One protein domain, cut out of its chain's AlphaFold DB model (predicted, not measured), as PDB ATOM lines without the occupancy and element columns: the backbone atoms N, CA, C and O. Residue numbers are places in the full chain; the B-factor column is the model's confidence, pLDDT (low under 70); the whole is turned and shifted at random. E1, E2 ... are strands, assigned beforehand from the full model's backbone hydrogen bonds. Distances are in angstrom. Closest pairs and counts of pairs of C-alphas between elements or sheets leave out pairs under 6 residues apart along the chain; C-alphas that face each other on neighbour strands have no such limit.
ATOM      1  N   SER A 634      56.603  34.719  30.824       88.44
ATOM      2  CA  SER A 634      55.733  34.036  31.774       88.44
ATOM      3  C   SER A 634      54.273  34.204  31.374       88.44
ATOM      4  O   SER A 634      53.785  35.313  31.156       88.44
ATOM      5  N   GLN A 635      53.570  33.087  31.231       91.50
ATOM      6  CA  GLN A 635      52.199  33.052  30.741       91.50
ATOM      7  C   GLN A 635      51.371  32.146  31.644       91.50
ATOM      8  O   GLN A 635      51.816  31.064  32.033       91.50
ATOM      9  N   ALA A 636      50.156  32.581  31.959       91.00
ATOM     10  CA  ALA A 636      49.196  31.789  32.713       91.00
ATOM     11  C   ALA A 636      47.813  31.798  32.054       91.00
ATOM     12  O   ALA A 636      47.440  32.760  31.376       91.00
ATOM     13  N   THR A 637      47.019  30.766  32.319       90.69
ATOM     14  CA  THR A 637      45.561  30.850  32.205       90.69
ATOM     15  C   THR A 637      44.939  31.118  33.573       90.69
ATOM     16  O   THR A 637      45.490  30.742  34.609       90.69
ATOM     17  N   MET A 638      43.788  31.788  33.567       93.31
ATOM     18  CA  MET A 638      42.912  31.982  34.719       93.31
ATOM     19  C   MET A 638      41.520  31.472  34.354       93.31
ATOM     20  O   MET A 638      40.931  31.940  33.374       93.31
ATOM     21  N   THR A 639      40.996  30.548  35.155       86.81
ATOM     22  CA  THR A 639      39.669  29.947  34.975       86.81
ATOM     23  C   THR A 639      38.829  30.156  36.241       86.81
ATOM     24  O   THR A 639      39.304  29.789  37.317       86.81
ATOM     25  N   PRO A 640      37.588  30.678  36.142       86.62
ATOM     26  CA  PRO A 640      36.948  31.243  34.946       86.62
ATOM     27  C   PRO A 640      37.669  32.493  34.413       86.62
ATOM     28  O   PRO A 640      38.332  33.194  35.167       86.62
ATOM     29  N   ALA A 641      37.534  32.793  33.117       80.88
ATOM     30  CA  ALA A 641      38.254  33.907  32.486       80.88
ATOM     31  C   ALA A 641      37.726  35.308  32.861       80.88
ATOM     32  O   ALA A 641      38.432  36.296  32.669       80.88
ATOM     33  N   ALA A 642      36.508  35.391  33.403       86.81
ATOM     34  CA  ALA A 642      35.884  36.607  33.917       86.81
ATOM     35  C   ALA A 642      35.359  36.363  35.340       86.81
ATOM     36  O   ALA A 642      34.903  35.261  35.655       86.81
ATOM     37  N   ILE A 643      35.404  37.394  36.185       91.31
ATOM     38  CA  ILE A 643      34.905  37.342  37.566       91.31
ATOM     39  C   ILE A 643      33.454  37.834  37.662       91.31
ATOM     40  O   ILE A 643      33.007  38.659  36.868       91.31
ATOM     41  N   THR A 644      32.707  37.310  38.635       89.00
ATOM     42  CA  THR A 644      31.278  37.602  38.844       89.00
ATOM     43  C   THR A 644      30.956  37.683  40.331       89.00
ATOM     44  O   THR A 644      31.669  37.094  41.142       89.00
ATOM     45  N   ASP A 645      29.842  38.322  40.683       85.06
ATOM     46  CA  ASP A 645      29.324  38.420  42.059       85.06
ATOM     47  C   ASP A 645      28.941  37.073  42.717       85.06
ATOM     48  O   ASP A 645      28.660  36.991  43.915       85.06
ATOM     49  N   LYS A 646      28.937  35.978  41.946       86.75
ATOM     50  CA  LYS A 646      28.746  34.615  42.463       86.75
ATOM     51  C   LYS A 646      30.046  33.933  42.892       86.75
ATOM     52  O   LYS A 646      29.956  32.982  43.668       86.75
ATOM     53  N   LEU A 647      31.198  34.410  42.419       89.75
ATOM     54  CA  LEU A 647      32.518  33.834  42.678       89.75
ATOM     55  C   LEU A 647      33.200  34.514  43.870       89.75
ATOM     56  O   LEU A 647      33.009  35.702  44.124       89.75
ATOM     57  N   THR A 648      34.033  33.756  44.571       91.81
ATOM     58  CA  THR A 648      35.040  34.241  45.520       91.81
ATOM     59  C   THR A 648      36.410  34.275  44.842       91.81
ATOM     60  O   THR A 648      36.590  33.733  43.748       91.81
ATOM     61  N   ALA A 649      37.417  34.872  45.479       89.31
ATOM     62  CA  ALA A 649      38.763  34.850  44.912       89.31
ATOM     63  C   ALA A 649      39.380  33.437  44.919       89.31
ATOM     64  O   ALA A 649      40.198  33.126  44.058       89.31
ATOM     65  N   ASN A 650      38.976  32.565  45.850       91.06
ATOM     66  CA  ASN A 650      39.451  31.176  45.907       91.06
ATOM     67  C   ASN A 650      38.951  30.308  44.739       91.06
ATOM     68  O   ASN A 650      39.574  29.293  44.442       91.06
ATOM     69  N   ASP A 651      37.867  30.706  44.065       91.50
ATOM     70  CA  ASP A 651      37.341  29.996  42.890       91.50
ATOM     71  C   ASP A 651      38.183  30.244  41.620       91.50
ATOM     72  O   ASP A 651      37.934  29.636  40.577       91.50
ATOM     73  N   LEU A 652      39.181  31.137  41.687       92.62
ATOM     74  CA  LEU A 652      40.064  31.473  40.572       92.62
ATOM     75  C   LEU A 652      41.255  30.517  40.508       92.62
ATOM     76  O   LEU A 652      42.222  30.630  41.266       92.62
ATOM     77  N   VAL A 653      41.206  29.595  39.550       90.75
ATOM     78  CA  VAL A 653      42.286  28.643  39.289       90.75
ATOM     79  C   VAL A 653      43.256  29.245  38.278       90.75
ATOM     80  O   VAL A 653      42.874  29.560  37.149       90.75
ATOM     81  N   PHE A 654      44.521  29.367  38.677       93.19
ATOM     82  CA  PHE A 654      45.617  29.792  37.811       93.19
ATOM     83  C   PHE A 654      46.465  28.585  37.411       93.19
ATOM     84  O   PHE A 654      46.855  27.794  38.269       93.19
ATOM     85  N   ALA A 655      46.773  28.459  36.123       90.56
ATOM     86  CA  ALA A 655      47.668  27.427  35.609       90.56
ATOM     87  C   ALA A 655      48.795  28.059  34.788       90.56
ATOM     88  O   ALA A 655      48.554  28.900  33.923       90.56
ATOM     89  N   SER A 656      50.032  27.649  35.067       90.69
ATOM     90  CA  SER A 656      51.201  28.014  34.263       90.69
ATOM     91  C   SER A 656      51.130  27.340  32.892       90.69
ATOM     92  O   SER A 656      50.804  26.154  32.825       90.69
ATOM     93  N   LEU A 657      51.474  28.057  31.817       88.69
ATOM     94  CA  LEU A 657      51.697  27.433  30.504       88.69
ATOM     95  C   LEU A 657      53.082  26.770  30.409       88.69
ATOM     96  O   LEU A 657      53.295  25.942  29.530       88.69
ATOM     97  N   ASP A 658      54.005  27.096  31.319       86.44
ATOM     98  CA  ASP A 658      55.286  26.402  31.469       86.44
ATOM     99  C   ASP A 658      55.520  26.024  32.946       86.44
ATOM    100  O   ASP A 658      56.327  26.647  33.652       86.44
ATOM    101  N   PRO A 659      54.790  25.010  33.453       83.75
ATOM    102  CA  PRO A 659      54.877  24.585  34.849       83.75
ATOM    103  C   PRO A 659      56.246  23.994  35.217       83.75
ATOM    104  O   PRO A 659      56.524  23.823  36.402       83.75
ATOM    105  N   SER A 660      57.108  23.709  34.230       80.38
ATOM    106  CA  SER A 660      58.485  23.261  34.461       80.38
ATOM    107  C   SER A 660      59.398  24.386  34.963       80.38
ATOM    108  O   SER A 660      60.327  24.121  35.724       80.38
ATOM    109  N   LYS A 661      59.114  25.644  34.582       81.69
ATOM    110  CA  LYS A 661      59.936  26.817  34.925       81.69
ATOM    111  C   LYS A 661      59.350  27.672  36.040       81.69
ATOM    112  O   LYS A 661      60.105  28.254  36.814       81.69
ATOM    113  N   TYR A 662      58.024  27.774  36.137       89.12
ATOM    114  CA  TYR A 662      57.358  28.542  37.193       89.12
ATOM    115  C   TYR A 662      55.947  28.022  37.486       89.12
ATOM    116  O   TYR A 662      55.191  27.641  36.594       89.12
ATOM    117  N   THR A 663      55.564  28.079  38.760       90.44
ATOM    118  CA  THR A 663      54.172  27.966  39.209       90.44
ATOM    119  C   THR A 663      53.517  29.343  39.244       90.44
ATOM    120  O   THR A 663      54.194  30.372  39.311       90.44
ATOM    121  N   VAL A 664      52.186  29.371  39.195       91.56
ATOM    122  CA  VAL A 664      51.391  30.603  39.235       91.56
ATOM    123  C   VAL A 664      50.270  30.411  40.244       91.56
ATOM    124  O   VAL A 664      49.557  29.414  40.180       91.56
ATOM    125  N   ALA A 665      50.122  31.345  41.181       90.56
ATOM    126  CA  ALA A 665      49.100  31.267  42.219       90.56
ATOM    127  C   ALA A 665      48.523  32.645  42.565       90.56
ATOM    128  O   ALA A 665      49.210  33.669  42.495       90.56
ATOM    129  N   LEU A 666      47.261  32.658  43.003       92.75
ATOM    130  CA  LEU A 666      46.610  33.854  43.524       92.75
ATOM    131  C   LEU A 666      47.303  34.326  44.807       92.75
ATOM    132  O   LEU A 666      47.183  33.694  45.864       92.75
ATOM    133  N   TRP A 667      47.946  35.490  44.757       89.81
ATOM    134  CA  TRP A 667      48.603  36.055  45.924       89.81
ATOM    135  C   TRP A 667      47.622  36.841  46.789       89.81
ATOM    136  O   TRP A 667      47.390  36.450  47.936       89.81
ATOM    137  N   ARG A 668      47.017  37.908  46.254       89.31
ATOM    138  CA  ARG A 668      46.143  38.847  46.986       89.31
ATOM    139  C   ARG A 668      45.102  39.464  46.053       89.31
ATOM    140  O   ARG A 668      45.281  39.457  44.842       89.31
ATOM    141  N   VAL A 669      44.033  40.016  46.617       91.69
ATOM    142  CA  VAL A 669      43.004  40.767  45.882       91.69
ATOM    143  C   VAL A 669      42.768  42.093  46.595       91.69
ATOM    144  O   VAL A 669      42.926  42.173  47.813       91.69
ATOM    145  N   PHE A 670      42.410  43.124  45.841       91.06
ATOM    146  CA  PHE A 670      42.038  44.445  46.337       91.06
ATOM    147  C   PHE A 670      40.765  44.882  45.621       91.06
ATOM    148  O   PHE A 670      40.726  44.828  44.392       91.06
ATOM    149  N   ASP A 671      39.761  45.333  46.366       91.50
ATOM    150  CA  ASP A 671      38.664  46.117  45.796       91.50
ATOM    151  C   ASP A 671      39.197  47.534  45.539       91.50
ATOM    152  O   ASP A 671      39.720  48.182  46.452       91.50
ATOM    153  N   LEU A 672      39.158  47.976  44.282       90.81
ATOM    154  CA  LEU A 672      39.578  49.314  43.860       90.81
ATOM    155  C   LEU A 672      38.412  50.312  43.868       90.81
ATOM    156  O   LEU A 672      38.651  51.518  43.824       90.81
ATOM    157  N   THR A 673      37.169  49.826  43.914       92.00
ATOM    158  CA  THR A 673      35.955  50.649  43.906       92.00
ATOM    159  C   THR A 673      35.564  51.080  45.316       92.00
ATOM    160  O   THR A 673      35.269  52.257  45.523       92.00
ATOM    161  N   ASP A 674      35.622  50.175  46.298       88.06
ATOM    162  CA  ASP A 674      35.399  50.491  47.712       88.06
ATOM    163  C   ASP A 674      36.534  49.976  48.610       88.06
ATOM    164  O   ASP A 674      36.583  48.824  49.048       88.06
ATOM    165  N   ASN A 675      37.436  50.895  48.961       84.19
ATOM    166  CA  ASN A 675      38.568  50.600  49.827       84.19
ATOM    167  C   ASN A 675      38.178  50.282  51.289       84.19
ATOM    168  O   ASN A 675      39.025  49.795  52.035       84.19
ATOM    169  N   ALA A 676      36.937  50.527  51.727       86.12
ATOM    170  CA  ALA A 676      36.479  50.141  53.066       86.12
ATOM    171  C   ALA A 676      36.210  48.628  53.195       86.12
ATOM    172  O   ALA A 676      36.173  48.107  54.310       86.12
ATOM    173  N   LEU A 677      36.054  47.919  52.071       87.38
ATOM    174  CA  LEU A 677      35.894  46.459  52.023       87.38
ATOM    175  C   LEU A 677      37.232  45.710  52.104       87.38
ATOM    176  O   LEU A 677      37.268  44.510  52.386       87.38
ATOM    177  N   ASN A 678      38.339  46.419  51.884       87.31
ATOM    178  CA  ASN A 678      39.673  45.897  52.114       87.31
ATOM    179  C   ASN A 678      39.945  45.827  53.631       87.31
ATOM    180  O   ASN A 678      39.657  46.749  54.393       87.31
ATOM    181  N   THR A 679      40.525  44.716  54.083       84.69
ATOM    182  CA  THR A 679      40.931  44.487  55.481       84.69
ATOM    183  C   THR A 679      41.927  45.540  55.985       84.69
ATOM    184  O   THR A 679      42.551  46.255  55.206       84.69
ATOM    185  N   ALA A 680      42.173  45.595  57.300       73.62
ATOM    186  CA  ALA A 680      43.152  46.517  57.898       73.62
ATOM    187  C   ALA A 680      44.598  46.358  57.362       73.62
ATOM    188  O   ALA A 680      45.409  47.271  57.498       73.62
ATOM    189  N   SER A 681      44.925  45.220  56.737       67.50
ATOM    190  CA  SER A 681      46.175  44.960  56.000       67.50
ATOM    191  C   SER A 681      46.086  45.296  54.497       67.50
ATOM    192  O   SER A 681      46.935  44.869  53.708       67.50
ATOM    193  N   GLY A 682      45.059  46.053  54.106       74.31
ATOM    194  CA  GLY A 682      44.821  46.606  52.776       74.31
ATOM    195  C   GLY A 682      44.205  45.651  51.755       74.31
ATOM    196  O   GLY A 682      44.130  46.036  50.601       74.31
ATOM    197  N   GLN A 683      43.791  44.434  52.119       85.12
ATOM    198  CA  GLN A 683      43.448  43.374  51.150       85.12
ATOM    199  C   GLN A 683      41.982  42.951  51.220       85.12
ATOM    200  O   GLN A 683      41.451  42.766  52.315       85.12
ATOM    201  N   TYR A 684      41.364  42.695  50.074       90.31
ATOM    202  CA  TYR A 684      40.040  42.088  49.987       90.31
ATOM    203  C   TYR A 684      40.073  40.628  50.493       90.31
ATOM    204  O   TYR A 684      40.984  39.882  50.111       90.31
ATOM    205  N   PRO A 685      39.130  40.181  51.347       89.94
ATOM    206  CA  PRO A 685      39.120  38.804  51.844       89.94
ATOM    207  C   PRO A 685      38.884  37.799  50.707       89.94
ATOM    208  O   PRO A 685      37.899  37.907  49.984       89.94
ATOM    209  N   LYS A 686      39.752  36.789  50.562       89.12
ATOM    210  CA  LYS A 686      39.650  35.822  49.449       89.12
ATOM    211  C   LYS A 686      38.383  34.961  49.479       89.12
ATOM    212  O   LYS A 686      37.910  34.549  48.425       89.12
ATOM    213  N   ASP A 687      37.858  34.724  50.677       87.75
ATOM    214  CA  ASP A 687      36.668  33.908  50.936       87.75
ATOM    215  C   ASP A 687      35.363  34.709  50.739       87.75
ATOM    216  O   ASP A 687      34.272  34.137  50.733       87.75
ATOM    217  N   SER A 688      35.457  36.037  50.582       89.75
ATOM    218  CA  SER A 688      34.319  36.891  50.235       89.75
ATOM    219  C   SER A 688      33.985  36.757  48.751       89.75
ATOM    220  O   SER A 688      34.873  36.662  47.903       89.75
ATOM    221  N   LYS A 689      32.688  36.798  48.431       90.62
ATOM    222  CA  LYS A 689      32.227  36.920  47.046       90.62
ATOM    223  C   LYS A 689      32.502  38.318  46.523       90.62
ATOM    224  O   LYS A 689      32.188  39.272  47.228       90.62
ATOM    225  N   PHE A 690      32.990  38.424  45.289       93.25
ATOM    226  CA  PHE A 690      33.104  39.704  44.590       93.25
ATOM    227  C   PHE A 690      31.759  40.451  44.573       93.25
ATOM    228  O   PHE A 690      30.695  39.838  44.648       93.25
ATOM    229  N   ILE A 691      31.793  41.777  44.453       90.06
ATOM    230  CA  ILE A 691      30.587  42.606  44.370       90.06
ATOM    231  C   ILE A 691      30.365  43.044  42.926       90.06
ATOM    232  O   ILE A 691      31.284  43.494  42.247       90.06
ATOM    233  N   ALA A 692      29.124  42.920  42.460       86.50
ATOM    234  CA  ALA A 692      28.694  43.357  41.140       86.50
ATOM    235  C   ALA A 692      29.141  44.796  40.818       86.50
ATOM    236  O   ALA A 692      28.916  45.720  41.598       86.50
ATOM    237  N   ASN A 693      29.723  44.986  39.634       85.25
ATOM    238  CA  ASN A 693      30.233  46.253  39.101       85.25
ATOM    239  C   ASN A 693      31.420  46.875  39.867       85.25
ATOM    240  O   ASN A 693      31.870  47.954  39.486       85.25
ATOM    241  N   HIS A 694      31.966  46.210  40.892       91.81
ATOM    242  CA  HIS A 694      33.222  46.626  41.521       91.81
ATOM    243  C   HIS A 694      34.428  46.168  40.692       91.81
ATOM    244  O   HIS A 694      34.432  45.096  40.079       91.81
ATOM    245  N   GLU A 695      35.468  46.995  40.680       92.75
ATOM    246  CA  GLU A 695      36.740  46.757  40.013       92.75
ATOM    247  C   GLU A 695      37.749  46.159  40.999       92.75
ATOM    248  O   GLU A 695      38.008  46.719  42.062       92.75
ATOM    249  N   TYR A 696      38.340  45.021  40.641       93.06
ATOM    250  CA  TYR A 696      39.264  44.273  41.487       93.06
ATOM    251  C   TYR A 696      40.656  44.214  40.868       93.06
ATOM    252  O   TYR A 696      40.829  43.730  39.747       93.06
ATOM    253  N   ALA A 697      41.670  44.624  41.633       92.31
ATOM    254  CA  ALA A 697      43.057  44.283  41.338       92.31
ATOM    255  C   ALA A 697      43.359  42.892  41.898       92.31
ATOM    256  O   ALA A 697      43.452  42.696  43.112       92.31
ATOM    257  N   ILE A 698      43.544  41.932  41.000       93.19
ATOM    258  CA  ILE A 698      43.941  40.565  41.320       93.19
ATOM    259  C   ILE A 698      45.459  40.490  41.183       93.19
ATOM    260  O   ILE A 698      46.008  40.635  40.088       93.19
ATOM    261  N   GLU A 699      46.145  40.289  42.306       92.19
ATOM    262  CA  GLU A 699      47.594  40.135  42.354       92.19
ATOM    263  C   GLU A 699      47.987  38.660  42.375       92.19
ATOM    264  O   GLU A 699      47.557  37.874  43.225       92.19
ATOM    265  N   ILE A 700      48.846  38.303  41.433       92.62
ATOM    266  CA  ILE A 700      49.233  36.944  41.085       92.62
ATOM    267  C   ILE A 700      50.744  36.836  41.293       92.62
ATOM    268  O   ILE A 700      51.505  37.693  40.836       92.62
ATOM    269  N   ALA A 701      51.179  35.792  41.994       91.50
ATOM    270  CA  ALA A 701      52.591  35.489  42.170       91.50
ATOM    271  C   ALA A 701      53.007  34.410  41.169       91.50
ATOM    272  O   ALA A 701      52.525  33.276  41.227       91.50
ATOM    273  N   PHE A 702      53.929  34.764  40.281       90.56
ATOM    274  CA  PHE A 702      54.705  33.797  39.519       90.56
ATOM    275  C   PHE A 702      55.881  33.361  40.399       90.56
ATOM    276  O   PHE A 702      56.585  34.206  40.943       90.56
ATOM    277  N   THR A 703      56.084  32.062  40.597       88.12
ATOM    278  CA  THR A 703      57.149  31.533  41.467       88.12
ATOM    279  C   THR A 703      57.979  30.539  40.679       88.12
ATOM    280  O   THR A 703      57.458  29.507  40.261       88.12
ATOM    281  N   ALA A 704      59.256  30.857  40.463       84.62
ATOM    282  CA  ALA A 704      60.170  29.996  39.723       84.62
ATOM    283  C   ALA A 704      60.295  28.604  40.376       84.62
ATOM    284  O   ALA A 704      60.193  28.465  41.596       84.62
ATOM    285  N   VAL A 705      60.473  27.580  39.545       80.25
ATOM    286  CA  VAL A 705      60.543  26.166  39.932       80.25
ATOM    287  C   VAL A 705      61.955  25.647  39.678       80.25
ATOM    288  O   VAL A 705      62.566  25.954  38.658       80.25
ATOM    289  N   GLY A 706      62.475  24.837  40.601       79.31
ATOM    290  CA  GLY A 706      63.791  24.216  40.451       79.31
ATOM    291  C   GLY A 706      64.931  25.237  40.444       79.31
ATOM    292  O   GLY A 706      65.079  26.012  41.386       79.31
ATOM    293  N   SER A 707      65.763  25.196  39.404       69.44
ATOM    294  CA  SER A 707      66.981  26.006  39.261       69.44
ATOM    295  C   SER A 707      66.761  27.402  38.661       69.44
ATOM    296  O   SER A 707      67.716  28.177  38.592       69.44
ATOM    297  N   TYR A 708      65.538  27.741  38.241       74.69
ATOM    298  CA  TYR A 708      65.211  29.038  37.642       74.69
ATOM    299  C   TYR A 708      64.982  30.145  38.689       74.69
ATOM    300  O   TYR A 708      64.554  29.894  39.813       74.69
ATOM    301  N   GLU A 709      65.213  31.397  38.296       73.38
ATOM    302  CA  GLU A 709      64.959  32.621  39.064       73.38
ATOM    303  C   GLU A 709      64.337  33.714  38.168       73.38
ATOM    304  O   GLU A 709      64.224  33.575  36.949       73.38
ATOM    305  N   TYR A 710      63.917  34.822  38.778       75.69
ATOM    306  CA  TYR A 710      63.502  36.042  38.082       75.69
ATOM    307  C   TYR A 710      64.492  37.157  38.415       75.69
ATOM    308  O   TYR A 710      64.805  37.351  39.589       75.69
ATOM    309  N   GLU A 711      64.956  37.899  37.407       71.38
ATOM    310  CA  GLU A 711      65.743  39.109  37.648       71.38
ATOM    311  C   GLU A 711      64.798  40.264  37.982       71.38
ATOM    312  O   GLU A 711      64.068  40.762  37.122       71.38
ATOM    313  N   GLU A 712      64.793  40.681  39.247       68.56
ATOM    314  CA  GLU A 712      63.932  41.766  39.713       68.56
ATOM    315  C   GLU A 712      64.656  43.121  39.778       68.56
ATOM    316  O   GLU A 712      63.977  44.139  39.775       68.56
ATOM    317  N   MET A 713      65.993  43.192  39.817       63.62
ATOM    318  CA  MET A 713      66.726  44.439  40.093       63.62
ATOM    319  C   MET A 713      67.150  45.252  38.861       63.62
ATOM    320  O   MET A 713      67.272  46.475  38.978       63.62
ATOM    321  N   TYR A 714      67.373  44.635  37.694       61.22
ATOM    322  CA  TYR A 714      67.953  45.327  36.530       61.22
ATOM    323  C   TYR A 714      66.937  45.613  35.412       61.22
ATOM    324  O   TYR A 714      66.256  44.729  34.901       61.22
ATOM    325  N   ALA A 715      66.856  46.881  34.993       56.69
ATOM    326  CA  ALA A 715      65.845  47.361  34.045       56.69
ATOM    327  C   ALA A 715      66.126  47.037  32.563       56.69
ATOM    328  O   ALA A 715      65.269  47.296  31.721       56.69
ATOM    329  N   THR A 716      67.307  46.515  32.220       58.16
ATOM    330  CA  THR A 716      67.711  46.298  30.820       58.16
ATOM    331  C   THR A 716      67.093  45.049  30.195       58.16
ATOM    332  O   THR A 716      66.826  45.061  28.999       58.16
ATOM    333  N   HIS A 717      66.836  43.994  30.980       61.06
ATOM    334  CA  HIS A 717      66.485  42.659  30.472       61.06
ATOM    335  C   HIS A 717      65.459  41.942  31.379       61.06
ATOM    336  O   HIS A 717      65.771  40.951  32.037       61.06
ATOM    337  N   PHE A 718      64.227  42.452  31.445       68.81
ATOM    338  CA  PHE A 718      63.166  41.913  32.310       68.81
ATOM    339  C   PHE A 718      62.171  41.004  31.567       68.81
ATOM    340  O   PHE A 718      61.991  41.112  30.355       68.81
ATOM    341  N   SER A 719      61.486  40.121  32.301       74.94
ATOM    342  CA  SER A 719      60.515  39.179  31.729       74.94
ATOM    343  C   SER A 719      59.179  39.832  31.360       74.94
ATOM    344  O   SER A 719      58.694  40.729  32.054       74.94
ATOM    345  N   THR A 720      58.522  39.326  30.314       83.06
ATOM    346  CA  THR A 720      57.126  39.672  29.995       83.06
ATOM    347  C   THR A 720      56.152  38.718  30.688       83.06
ATOM    348  O   THR A 720      56.421  37.525  30.815       83.06
ATOM    349  N   PHE A 721      55.011  39.240  31.151       88.19
ATOM    350  CA  PHE A 721      54.038  38.482  31.944       88.19
ATOM    351  C   PHE A 721      52.619  38.661  31.395       88.19
ATOM    352  O   PHE A 721      52.127  39.791  31.316       88.19
ATOM    353  N   THR A 722      51.952  37.554  31.059       89.75
ATOM    354  CA  THR A 722      50.590  37.537  30.492       89.75
ATOM    355  C   THR A 722      49.657  36.580  31.236       89.75
ATOM    356  O   THR A 722      50.094  35.553  31.757       89.75
ATOM    357  N   VAL A 723      48.362  36.904  31.271       90.44
ATOM    358  CA  VAL A 723      47.290  36.036  31.793       90.44
ATOM    359  C   VAL A 723      46.149  36.017  30.779       90.44
ATOM    360  O   VAL A 723      45.723  37.076  30.325       90.44
ATOM    361  N   ASN A 724      45.673  34.830  30.386       90.50
ATOM    362  CA  ASN A 724      44.668  34.652  29.320       90.50
ATOM    363  C   ASN A 724      45.022  35.420  28.023       90.50
ATOM    364  O   ASN A 724      44.165  36.011  27.369       90.50
ATOM    365  N   GLY A 725      46.315  35.453  27.674       84.06
ATOM    366  CA  GLY A 725      46.847  36.165  26.504       84.06
ATOM    367  C   GLY A 725      46.969  37.689  26.647       84.06
ATOM    368  O   GLY A 725      47.550  38.320  25.770       84.06
ATOM    369  N   GLN A 726      46.482  38.290  27.737       85.25
ATOM    370  CA  GLN A 726      46.558  39.736  27.972       85.25
ATOM    371  C   GLN A 726      47.797  40.121  28.800       85.25
ATOM    372  O   GLN A 726      48.174  39.375  29.710       85.25
ATOM    373  N   PRO A 727      48.443  41.272  28.526       86.56
ATOM    374  CA  PRO A 727      49.581  41.753  29.303       86.56
ATOM    375  C   PRO A 727      49.169  42.149  30.725       86.56
ATOM    376  O   PRO A 727      48.118  42.744  30.950       86.56
ATOM    377  N   THR A 728      50.028  41.840  31.695       89.06
ATOM    378  CA  THR A 728      49.812  42.183  33.110       89.06
ATOM    379  C   THR A 728      50.520  43.477  33.513       89.06
ATOM    380  O   THR A 728      51.555  43.850  32.958       89.06
ATOM    381  N   GLN A 729      49.983  44.149  34.529       88.56
ATOM    382  CA  GLN A 729      50.612  45.292  35.189       88.56
ATOM    383  C   GLN A 729      51.556  44.821  36.311       88.56
ATOM    384  O   GLN A 729      51.478  43.681  36.776       88.56
ATOM    385  N   ILE A 730      52.450  45.694  36.775       86.25
ATOM    386  CA  ILE A 730      53.290  45.432  37.957       86.25
ATOM    387  C   ILE A 730      52.431  45.626  39.221       86.25
ATOM    388  O   ILE A 730      51.631  46.559  39.295       86.25
ATOM    389  N   SER A 731      52.571  44.746  40.216       83.75
ATOM    390  CA  SER A 731      51.925  44.914  41.528       83.75
ATOM    391  C   SER A 731      52.436  46.164  42.258       83.75
ATOM    392  O   SER A 731      53.634  46.420  42.272       83.75
ATOM    393  N   THR A 732      51.571  46.905  42.966       79.62
ATOM    394  CA  THR A 732      51.973  48.150  43.662       79.62
ATOM    395  C   THR A 732      52.918  47.958  44.852       79.62
ATOM    396  O   THR A 732      53.321  48.950  45.453       79.62
ATOM    397  N   VAL A 733      53.293  46.726  45.218       76.69
ATOM    398  CA  VAL A 733      54.396  46.497  46.177       76.69
ATOM    399  C   VAL A 733      55.784  46.553  45.536       76.69
ATOM    400  O   VAL A 733      56.776  46.494  46.257       76.69
ATOM    401  N   SER A 734      55.874  46.659  44.209       73.69
ATOM    402  CA  SER A 734      57.137  46.764  43.484       73.69
ATOM    403  C   SER A 734      57.050  47.818  42.384       73.69
ATOM    404  O   SER A 734      56.068  47.904  41.655       73.69
ATOM    405  N   SER A 735      58.101  48.620  42.238       72.88
ATOM    406  CA  SER A 735      58.289  49.528  41.097       72.88
ATOM    407  C   SER A 735      59.207  48.932  40.022       72.88
ATOM    408  O   SER A 735      59.577  49.621  39.071       72.88
ATOM    409  N   LEU A 736      59.608  47.666  40.178       78.56
ATOM    410  CA  LEU A 736      60.648  47.036  39.376       78.56
ATOM    411  C   LEU A 736      60.056  46.283  38.180       78.56
ATOM    412  O   LEU A 736      59.201  45.408  38.340       78.56
ATOM    413  N   ALA A 737      60.549  46.590  36.977       70.19
ATOM    414  CA  ALA A 737      60.006  46.081  35.714       70.19
ATOM    415  C   ALA A 737      60.002  44.544  35.601       70.19
ATOM    416  O   ALA A 737      59.099  43.988  34.977       70.19
ATOM    417  N   GLY A 738      60.960  43.861  36.240       71.94
ATOM    418  CA  GLY A 738      61.083  42.399  36.270       71.94
ATOM    419  C   GLY A 738      60.362  41.684  37.411       71.94
ATOM    420  O   GLY A 738      60.416  40.461  37.473       71.94
ATOM    421  N   SER A 739      59.649  42.392  38.296       84.38
ATOM    422  CA  SER A 739      59.080  41.754  39.489       84.38
ATOM    423  C   SER A 739      58.104  40.617  39.167       84.38
ATOM    424  O   SER A 739      57.266  40.726  38.272       84.38
ATOM    425  N   LYS A 740      58.182  39.520  39.922       85.12
ATOM    426  CA  LYS A 740      57.336  38.328  39.723       85.12
ATOM    427  C   LYS A 740      55.902  38.471  40.260       85.12
ATOM    428  O   LYS A 740      55.057  37.608  40.020       85.12
ATOM    429  N   TYR A 741      55.616  39.569  40.965       90.31
ATOM    430  CA  TYR A 741      54.277  39.927  41.436       90.31
ATOM    431  C   TYR A 741      53.566  40.796  40.401       90.31
ATOM    432  O   TYR A 741      53.931  41.951  40.162       90.31
ATOM    433  N   ARG A 742      52.530  40.231  39.783       91.94
ATOM    434  CA  ARG A 742      51.804  40.846  38.671       91.94
ATOM    435  C   ARG A 742      50.358  41.109  39.031       91.94
ATOM    436  O   ARG A 742      49.797  40.451  39.899       91.94
ATOM    437  N   ARG A 743      49.768  42.091  38.365       91.62
ATOM    438  CA  ARG A 743      48.391  42.529  38.563       91.62
ATOM    439  C   ARG A 743      47.622  42.423  37.257       91.62
ATOM    440  O   ARG A 743      48.089  42.889  36.218       91.62
ATOM    441  N   ILE A 744      46.416  41.883  37.344       92.88
ATOM    442  CA  ILE A 744      45.349  42.152  36.381       92.88
ATOM    443  C   ILE A 744      44.233  42.901  37.099       92.88
ATOM    444  O   ILE A 744      44.042  42.730  38.305       92.88
ATOM    445  N   THR A 745      43.515  43.732  36.358       92.25
ATOM    446  CA  THR A 745      42.384  44.498  36.875       92.25
ATOM    447  C   THR A 745      41.140  44.061  36.123       92.25
ATOM    448  O   THR A 745      41.135  44.097  34.895       92.25
ATOM    449  N   LEU A 746      40.118  43.605  36.846       92.06
ATOM    450  CA  LEU A 746      38.872  43.091  36.277       92.06
ATOM    451  C   LEU A 746      37.676  43.664  37.030       92.06
ATOM    452  O   LEU A 746      37.676  43.697  38.257       92.06
ATOM    453  N   THR A 747      36.629  44.052  36.309       91.50
ATOM    454  CA  THR A 747      35.334  44.395  36.907       91.50
ATOM    455  C   THR A 747      34.506  43.125  37.091       91.50
ATOM    456  O   THR A 747      34.370  42.336  36.154       91.50
ATOM    457  N   ALA A 748      33.950  42.909  38.282       88.50
ATOM    458  CA  ALA A 748      33.058  41.784  38.539       88.50
ATOM    459  C   ALA A 748      31.704  42.001  37.859       88.50
ATOM    460  O   ALA A 748      30.999  42.970  38.144       88.50
ATOM    461  N   ALA A 749      31.330  41.093  36.959       79.50
ATOM    462  CA  ALA A 749      30.051  41.176  36.271       79.50
ATOM    463  C   ALA A 749      28.888  40.897  37.236       79.50
ATOM    464  O   ALA A 749      28.932  39.961  38.040       79.50
TER     465      ALA A 749
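Overview. This is residues 634 to 749 of the 1247 residues of the protein "Ig-like domain-containing protein" of Faecalibacterium sp. CAG:1138 (UniProt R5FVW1). Little of this small, loop-rich sandwich is regular: its two sheets are face to face, the larger, strongly twisted E3 E4 E6 and the smaller E2 E1 E5, strands crossed at 45 degrees. The 116 printed residues include six named strands, E1 to E6 in chain order, holding only 41 residues; the class is all strand. E3 E4 E6 is antiparallel, E2 E1 E5 mixed. The whole is compact, radius of gyration of the C-alphas 14.3 A, spanning 39 by 26 by 22 A.

Arrangement. Inner strand E4, residues 695 to 704, is antiparallel to E3, residues 662 to 671, a hairpin (N 665 to O 701, 3.1 A), and to E6, residues 741 to 747 (N 698 to O 744, 2.9 A). E1, residues 634 to 639, forms a hairpin with E2, residues 653 to 656 (N 637 to O 655, 2.9 A), and is parallel to E5, residues 720 to 723 (N 636 to O 722, 3.0 A). Between sheets, the closest C-alphas of E2 and E3, Ser 656 and Val 664, are 5.6 A apart.

Along the chain. E3 measures 27.1 A, E4 28.8 A. E1 begins at C-alpha 634 (55.733, 34.036, 31.774); E6 ends at C-alpha 747 (35.334, 44.395, 36.907).

Size, cuts and confidence. The printed part has no cut. Link E2 to E3 is tight, the others long. Residues 681, 707 and 712 to 718 have pLDDT under 70.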